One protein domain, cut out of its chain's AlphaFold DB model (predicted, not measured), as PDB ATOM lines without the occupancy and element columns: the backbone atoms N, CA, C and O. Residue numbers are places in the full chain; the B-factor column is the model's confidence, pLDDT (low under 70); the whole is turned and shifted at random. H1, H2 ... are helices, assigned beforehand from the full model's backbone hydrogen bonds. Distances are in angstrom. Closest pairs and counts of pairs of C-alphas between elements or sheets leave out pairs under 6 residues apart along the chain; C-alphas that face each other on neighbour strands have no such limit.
ATOM      1  N   PRO A 115      79.791 -51.088-195.732       52.75
ATOM      2  CA  PRO A 115      78.955 -50.823-196.898       52.75
ATOM      3  C   PRO A 115      79.826 -50.510-198.115       52.75
ATOM      4  O   PRO A 115      79.465 -50.879-199.224       52.75
ATOM      5  N   LEU A 116      81.006 -49.904-197.921       53.03
ATOM      6  CA  LEU A 116      81.908 -49.579-199.019       53.03
ATOM      7  C   LEU A 116      82.444 -50.849-199.678       53.03
ATOM      8  O   LEU A 116      82.335 -50.971-200.884       53.03
ATOM      9  N   MET A 117      82.969 -51.813-198.916       58.53
ATOM     10  CA  MET A 117      83.577 -53.011-199.509       58.53
ATOM     11  C   MET A 117      82.541 -53.930-200.154       58.53
ATOM     12  O   MET A 117      82.775 -54.408-201.256       58.53
ATOM     13  N   ASN A 118      81.372 -54.123-199.533       58.44
ATOM     14  CA  ASN A 118      80.320 -54.954-200.123       58.44
ATOM     15  C   ASN A 118      79.667 -54.267-201.344       58.44
ATOM     16  O   ASN A 118      79.393 -54.919-202.351       58.44
ATOM     17  N   ALA A 119      79.494 -52.936-201.316       59.69
ATOM     18  CA  ALA A 119      79.036 -52.170-202.479       59.69
ATOM     19  C   ALA A 119      80.101 -52.074-203.582       59.69
ATOM     20  O   ALA A 119      79.749 -52.141-204.755       59.69
ATOM     21  N   LEU A 120      81.388 -51.960-203.239       60.28
ATOM     22  CA  LEU A 120      82.496 -52.014-204.194       60.28
ATOM     23  C   LEU A 120      82.548 -53.390-204.858       60.28
ATOM     24  O   LEU A 120      82.660 -53.472-206.074       60.28
ATOM     25  N   ASN A 121      82.387 -54.465-204.088       61.47
ATOM     26  CA  ASN A 121      82.407 -55.821-204.617       61.47
ATOM     27  C   ASN A 121      81.208 -56.086-205.548       61.47
ATOM     28  O   ASN A 121      81.391 -56.535-206.676       61.47
ATOM     29  N   LYS A 122      79.992 -55.672-205.152       59.91
ATOM     30  CA  LYS A 122      78.787 -55.774-206.000       59.91
ATOM     31  C   LYS A 122      78.809 -54.856-207.232       59.91
ATOM     32  O   LYS A 122      78.236 -55.225-208.250       59.91
ATOM     33  N   LYS A 123      79.418 -53.665-207.159       59.41
ATOM     34  CA  LYS A 123      79.371 -52.653-208.237       59.41
ATOM     35  C   LYS A 123      80.582 -52.685-209.173       59.41
ATOM     36  O   LYS A 123      80.443 -52.333-210.338       59.41
ATOM     37  N   PHE A 124      81.743 -53.106-208.678       62.75
ATOM     38  CA  PHE A 124      83.003 -53.157-209.426       62.75
ATOM     39  C   PHE A 124      83.546 -54.585-209.607       62.75
ATOM     40  O   PHE A 124      84.633 -54.735-210.151       62.75
ATOM     41  N   HIS A 125      82.810 -55.631-209.195       60.44
ATOM     42  CA  HIS A 125      83.234 -57.043-209.310       60.44
ATOM     43  C   HIS A 125      84.611 -57.303-208.670       60.44
ATOM     44  O   HIS A 125      85.454 -58.050-209.170       60.44
ATOM     45  N   MET A 126      84.832 -56.626-207.552       61.25
ATOM     46  CA  MET A 126      86.106 -56.509-206.866       61.25
ATOM     47  C   MET A 126      86.366 -57.699-205.937       61.25
ATOM     48  O   MET A 126      86.131 -57.618-204.733       61.25
ATOM     49  N   ASN A 127      86.889 -58.799-206.482       64.69
ATOM     50  CA  ASN A 127      87.304 -59.975-205.706       64.69
ATOM     51  C   ASN A 127      88.635 -59.738-204.969       64.69
ATOM     52  O   ASN A 127      89.618 -60.418-205.246       64.69
ATOM     53  N   LEU A 128      88.670 -58.764-204.058       68.00
ATOM     54  CA  LEU A 128      89.836 -58.523-203.208       68.00
ATOM     55  C   LEU A 128      89.932 -59.597-202.124       68.00
ATOM     56  O   LEU A 128      88.959 -59.841-201.400       68.00
ATOM     57  N   ASP A 129      91.114 -60.180-201.953       77.12
ATOM     58  CA  ASP A 129      91.409 -60.974-200.766       77.12
ATOM     59  C   ASP A 129      91.579 -60.084-199.513       77.12
ATOM     60  O   ASP A 129      91.578 -58.848-199.565       77.12
ATOM     61  N   LEU A 130      91.699 -60.703-198.335       81.00
ATOM     62  CA  LEU A 130      91.834 -59.964-197.075       81.00
ATOM     63  C   LEU A 130      93.114 -59.105-197.019       81.00
ATOM     64  O   LEU A 130      93.113 -58.038-196.402       81.00
ATOM     65  N   ALA A 131      94.209 -59.557-197.631       82.75
ATOM     66  CA  ALA A 131      95.459 -58.807-197.671       82.75
ATOM     67  C   ALA A 131      95.326 -57.578-198.580       82.75
ATOM     68  O   ALA A 131      95.755 -56.484-198.206       82.75
ATOM     69  N   GLU A 132      94.671 -57.730-199.725       82.31
ATOM     70  CA  GLU A 132      94.378 -56.665-200.676       82.31
ATOM     71  C   GLU A 132      93.400 -55.639-200.094       82.31
ATOM     72  O   GLU A 132      93.624 -54.434-200.216       82.31
ATOM     73  N   ALA A 133      92.373 -56.088-199.367       81.50
ATOM     74  CA  ALA A 133      91.450 -55.213-198.647       81.50
ATOM     75  C   ALA A 133      92.162 -54.393-197.556       81.50
ATOM     76  O   ALA A 133      91.949 -53.182-197.441       81.50
ATOM     77  N   ASN A 134      93.056 -55.021-196.784       87.12
ATOM     78  CA  ASN A 134      93.863 -54.322-195.780       87.12
ATOM     79  C   ASN A 134      94.825 -53.315-196.423       87.12
ATOM     80  O   ASN A 134      94.963 -52.190-195.940       87.12
ATOM     81  N   ALA A 135      95.466 -53.688-197.529       87.38
ATOM     82  CA  ALA A 135      96.338 -52.792-198.273       87.38
ATOM     83  C   ALA A 135      95.566 -51.602-198.854       87.38
ATOM     84  O   ALA A 135      96.040 -50.470-198.772       87.38
ATOM     85  N   LEU A 136      94.364 -51.821-199.389       86.06
ATOM     86  CA  LEU A 136      93.501 -50.750-199.878       86.06
ATOM     87  C   LEU A 136      93.122 -49.785-198.749       86.06
ATOM     88  O   LEU A 136      93.247 -48.573-198.917       86.06
ATOM     89  N   ASN A 137      92.740 -50.306-197.580       88.06
ATOM     90  CA  ASN A 137      92.424 -49.489-196.410       88.06
ATOM     91  C   ASN A 137      93.634 -48.659-195.936       88.06
ATOM     92  O   ASN A 137      93.495 -47.474-195.642       88.06
ATOM     93  N   ASN A 138      94.832 -49.251-195.921       90.50
ATOM     94  CA  ASN A 138      96.066 -48.544-195.567       90.50
ATOM     95  C   ASN A 138      96.407 -47.433-196.569       90.50
ATOM     96  O   ASN A 138      96.771 -46.329-196.164       90.50
ATOM     97  N   ASN A 139      96.257 -47.697-197.871       91.25
ATOM     98  CA  ASN A 139      96.455 -46.681-198.900       91.25
ATOM     99  C   ASN A 139      95.429 -45.549-198.751       91.25
ATOM    100  O   ASN A 139      95.813 -44.386-198.719       91.25
ATOM    101  N   LEU A 140      94.141 -45.860-198.570       90.38
ATOM    102  CA  LEU A 140      93.104 -44.841-198.392       90.38
ATOM    103  C   LEU A 140      93.350 -43.977-197.147       90.38
ATOM    104  O   LEU A 140      93.203 -42.758-197.205       90.38
ATOM    105  N   LYS A 141      93.798 -44.588-196.046       90.25
ATOM    106  CA  LYS A 141      94.231 -43.856-194.852       90.25
ATOM    107  C   LYS A 141      95.382 -42.899-195.171       90.25
ATOM    108  O   LYS A 141      95.300 -41.724-194.836       90.25
ATOM    109  N   SER A 142      96.406 -43.367-195.887       91.56
ATOM    110  CA  SER A 142      97.525 -42.518-196.316       91.56
ATOM    111  C   SER A 142      97.061 -41.346-197.182       91.56
ATOM    112  O   SER A 142      97.555 -40.237-197.017       91.56
ATOM    113  N   VAL A 143      96.104 -41.546-198.087       91.69
ATOM    114  CA  VAL A 143      95.573 -40.476-198.949       91.69
ATOM    115  C   VAL A 143      94.931 -39.346-198.144       91.69
ATOM    116  O   VAL A 143      95.041 -38.183-198.542       91.69
ATOM    117  N   VAL A 144      94.245 -39.700-197.055       92.69
ATOM    118  CA  VAL A 144      93.491 -38.770-196.205       92.69
ATOM    119  C   VAL A 144      94.381 -38.103-195.159       92.69
ATOM    120  O   VAL A 144      94.199 -36.923-194.884       92.69
ATOM    121  N   GLU A 145      95.320 -38.844-194.573       92.25
ATOM    122  CA  GLU A 145      96.094 -38.378-193.418       92.25
ATOM    123  C   GLU A 145      97.469 -37.799-193.770       92.25
ATOM    124  O   GLU A 145      98.032 -37.077-192.952       92.25
ATOM    125  N   SER A 146      98.043 -38.116-194.938       90.31
ATOM    126  CA  SER A 146      99.370 -37.595-195.291       90.31
ATOM    127  C   SER A 146      99.293 -36.213-195.935       90.31
ATOM    128  O   SER A 146      98.488 -35.981-196.834       90.31
ATOM    129  N   ASP A 147     100.188 -35.316-195.521       87.69
ATOM    130  CA  ASP A 147     100.373 -33.994-196.138       87.69
ATOM    131  C   ASP A 147     101.381 -34.027-197.304       87.69
ATOM    132  O   ASP A 147     101.459 -33.104-198.119       87.69
ATOM    133  N   GLU A 148     102.150 -35.112-197.425       89.00
ATOM    134  CA  GLU A 148     103.159 -35.283-198.466       89.00
ATOM    135  C   GLU A 148     102.530 -35.691-199.803       89.00
ATOM    136  O   GLU A 148     101.931 -36.760-199.941       89.00
ATOM    137  N   TYR A 149     102.730 -34.867-200.836       89.38
ATOM    138  CA  TYR A 149     102.230 -35.128-202.191       89.38
ATOM    139  C   TYR A 149     102.625 -36.520-202.713       89.38
ATOM    140  O   TYR A 149     101.783 -37.241-203.247       89.38
ATOM    141  N   CYS A 150     103.884 -36.919-202.519       91.38
ATOM    142  CA  CYS A 150     104.400 -38.189-203.019       91.38
ATOM    143  C   CYS A 150     103.766 -39.397-202.329       91.38
ATOM    144  O   CYS A 150     103.374 -40.345-203.012       91.38
ATOM    145  N   ALA A 151     103.574 -39.334-201.007       90.12
ATOM    146  CA  ALA A 151     102.890 -40.377-200.249       90.12
ATOM    147  C   ALA A 151     101.430 -40.530-200.699       90.12
ATOM    148  O   ALA A 151     100.991 -41.636-201.019       90.12
ATOM    149  N   ARG A 152     100.698 -39.414-200.822       92.38
ATOM    150  CA  ARG A 152      99.307 -39.411-201.304       92.38
ATOM    151  C   ARG A 152      99.193 -39.973-202.712       92.38
ATOM    152  O   ARG A 152      98.304 -40.775-202.971       92.38
ATOM    153  N   ARG A 153     100.084 -39.567-203.618       91.88
ATOM    154  CA  ARG A 153     100.083 -40.017-205.013       91.88
ATOM    155  C   ARG A 153     100.316 -41.521-205.104       91.88
ATOM    156  O   ARG A 153      99.498 -42.216-205.692       91.88
ATOM    157  N   VAL A 154     101.373 -42.031-204.472       90.56
ATOM    158  CA  VAL A 154     101.674 -43.472-204.463       90.56
ATOM    159  C   VAL A 154     100.512 -44.262-203.861       90.56
ATOM    160  O   VAL A 154     100.119 -45.291-204.410       90.56
ATOM    161  N   ALA A 155      99.922 -43.764-202.772       91.62
ATOM    162  CA  ALA A 155      98.776 -44.396-202.138       91.62
ATOM    163  C   ALA A 155      97.522 -44.385-203.032       91.62
ATOM    164  O   ALA A 155      96.855 -45.411-203.149       91.62
ATOM    165  N   MET A 156      97.229 -43.274-203.715       91.69
ATOM    166  CA  MET A 156      96.118 -43.182-204.670       91.69
ATOM    167  C   MET A 156      96.291 -44.149-205.833       91.69
ATOM    168  O   MET A 156      95.363 -44.894-206.141       91.69
ATOM    169  N   THR A 157      97.470 -44.172-206.464       91.12
ATOM    170  CA  THR A 157      97.728 -45.067-207.595       91.12
ATOM    171  C   THR A 157      97.578 -46.518-207.147       91.12
ATOM    172  O   THR A 157      96.851 -47.280-207.776       91.12
ATOM    173  N   ARG A 158      98.159 -46.894-205.999       91.50
ATOM    174  CA  ARG A 158      98.015 -48.239-205.420       91.50
ATOM    175  C   ARG A 158      96.570 -48.620-205.135       91.50
ATOM    176  O   ARG A 158      96.153 -49.718-205.492       91.50
ATOM    177  N   ALA A 159      95.816 -47.721-204.508       88.81
ATOM    178  CA  ALA A 159      94.405 -47.932-204.224       88.81
ATOM    179  C   ALA A 159      93.600 -48.134-205.513       88.81
ATOM    180  O   ALA A 159      92.800 -49.061-205.582       88.81
ATOM    181  N   ALA A 160      93.849 -47.324-206.544       88.50
ATOM    182  CA  ALA A 160      93.211 -47.461-207.849       88.50
ATOM    183  C   ALA A 160      93.580 -48.783-208.543       88.50
ATOM    184  O   ALA A 160      92.717 -49.426-209.130       88.50
ATOM    185  N   GLY A 161      94.835 -49.222-208.433       88.88
ATOM    186  CA  GLY A 161      95.283 -50.498-208.988       88.88
ATOM    187  C   GLY A 161      94.621 -51.702-208.320       88.88
ATOM    188  O   GLY A 161      94.113 -52.580-209.012       88.88
ATOM    189  N   LEU A 162      94.539 -51.709-206.985       86.69
ATOM    190  CA  LEU A 162      93.773 -52.720-206.245       86.69
ATOM    191  C   LEU A 162      92.288 -52.643-206.613       86.69
ATOM    192  O   LEU A 162      91.662 -53.669-206.841       86.69
ATOM    193  N   ALA A 163      91.749 -51.426-206.761       81.81
ATOM    194  CA  ALA A 163      90.393 -51.169-207.246       81.81
ATOM    195  C   ALA A 163      90.115 -51.665-208.676       81.81
ATOM    196  O   ALA A 163      88.959 -51.808-209.067       81.81
ATOM    197  N   ALA A 164      91.162 -51.936-209.446       84.06
ATOM    198  CA  ALA A 164      91.090 -52.526-210.775       84.06
ATOM    199  C   ALA A 164      91.402 -54.036-210.774       84.06
ATOM    200  O   ALA A 164      91.505 -54.632-211.844       84.06
ATOM    201  N   GLY A 165      91.568 -54.660-209.600       82.69
ATOM    202  CA  GLY A 165      91.881 -56.085-209.458       82.69
ATOM    203  C   GLY A 165      93.339 -56.454-209.756       82.69
ATOM    204  O   GLY A 165      93.630 -57.614-210.042       82.69
ATOM    205  N   LEU A 166      94.264 -55.489-209.730       86.44
ATOM    206  CA  LEU A 166      95.695 -55.775-209.851       86.44
ATOM    207  C   LEU A 166      96.242 -56.345-208.540       86.44
ATOM    208  O   LEU A 166      95.944 -55.836-207.464       86.44
ATOM    209  N   ALA A 167      97.124 -57.340-208.646       86.62
ATOM    210  CA  ALA A 167      97.767 -57.950-207.489       86.62
ATOM    211  C   ALA A 167      98.655 -56.958-206.714       86.62
ATOM    212  O   ALA A 167      99.287 -56.065-207.294       86.62
ATOM    213  N   LEU A 168      98.806 -57.191-205.406       85.69
ATOM    214  CA  LEU A 168      99.651 -56.379-204.516       85.69
ATOM    215  C   LEU A 168     101.095 -56.221-204.991       85.69
ATOM    216  O   LEU A 168     101.687 -55.159-204.811       85.69
ATOM    217  N   SER A 169     101.665 -57.260-205.601       87.50
ATOM    218  CA  SER A 169     103.026 -57.224-206.145       87.50
ATOM    219  C   SER A 169     103.174 -56.217-207.288       87.50
ATOM    220  O   SER A 169     104.218 -55.580-207.405       87.50
ATOM    221  N   VAL A 170     102.125 -56.040-208.095       88.25
ATOM    222  CA  VAL A 170     102.109 -55.110-209.229       88.25
ATOM    223  C   VAL A 170     101.988 -53.679-208.725       88.25
ATOM    224  O   VAL A 170     102.826 -52.839-209.039       88.25
ATOM    225  N   VAL A 171     100.988 -53.403-207.889       87.31
ATOM    226  CA  VAL A 171     100.754 -52.043-207.372       87.31
ATOM    227  C   VAL A 171     101.830 -51.607-206.370       87.31
ATOM    228  O   VAL A 171     102.101 -50.421-206.191       87.31
ATOM    229  N   GLY A 172     102.468 -52.569-205.702       84.31
ATOM    230  CA  GLY A 172     103.562 -52.334-204.770       84.31
ATOM    231  C   GLY A 172     104.853 -51.882-205.450       84.31
ATOM    232  O   GLY A 172     105.664 -51.226-204.790       84.31
ATOM    233  N   ALA A 173     105.032 -52.179-206.742       84.12
ATOM    234  CA  ALA A 173     106.240 -51.846-207.484       84.12
ATOM    235  C   ALA A 173     106.471 -50.318-207.528       84.12
ATOM    236  O   ALA A 173     105.536 -49.578-207.847       84.12
TER     237      ALA A 173
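Overview. This is residues 115 to 173 of the 277 residues of the protein "Hypothetical protein" of Dictyocha speculum (UniProt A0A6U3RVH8). Two long helices, H2 and H3, make a helical hairpin that is the body of the domain, and the short helix H4 packs on the later part of H3 as the chain folds back. H1 sits off the end of the hairpin where H2 begins and H3 ends, steeply tilted to H3 and touching no helix. The printed part has 59 residues with four named helices, H1, H2, H3 and H4 in that order, and no named strand; its class is all helix. It is compact, with a radius of gyration of the C-alphas of 11.2 A, and its C-alphas span 33 by 24 by 16 A.

Along the chain. H1 is residues 115 to 124, 13.4 A from first to last C-alpha, and begins at C-alpha 115 (78.955, -50.823, -196.898). H2, the longest helix with 16 residues, is residues 130 to 145 and measures 22.3 A, from C-alpha 130 at (91.834, -59.964, -197.075). H3 is residues 149 to 163, 20.6 A long. H4 is residues 168 to 172, 5.6 A long, and ends at C-alpha 172 (103.562, -52.334, -204.770).

Arrangement. H2 and H3 form a hairpin. They touch, with 21 pairs of C-alphas within 8 A, at a shallow tilt of 32 degrees, opposite ways; their closest C-alphas are those of Val 143 and Arg 152, 4.5 A apart. H4 touches H3, which meets it with residues 157 to 162 alone; the closest C-alphas are those of Arg 158 and Val 171, 5.1 A apart. H2 and H4 are close but not clearly touching, the closest C-alphas being those of Glu 132 and Leu 168 at 6.5 A. H1 is close to H3 but not clearly touching it: their closest C-alphas, those of Phe 124 and Ala 163, are 8.0 A apart. The two stand at a steep tilt of 62 degrees and run the same way. H1 and H2 are only just apart, at 8.2 A between their closest C-alphas, and H1 and H4 are apart. In H1, H2, H3 and H4 every O i to N i+4 pair is within hydrogen-bond range.

Size, cuts and confidence. The two C-alphas farthest apart are those of Lys 122 and Glu 148, 32.7 A, and those of Pro 115 and Ala 173, the first and last printed residues, are 29.3 A apart. The printed part has no cut. The links H1 to H2, H2 to H3 and H3 to H4 are tight, with 5, 3 and 4 residues. The mean pLDDT of the printed part is 81.3; residues 115 to 128 are under 70, and the mean of H1 is 59.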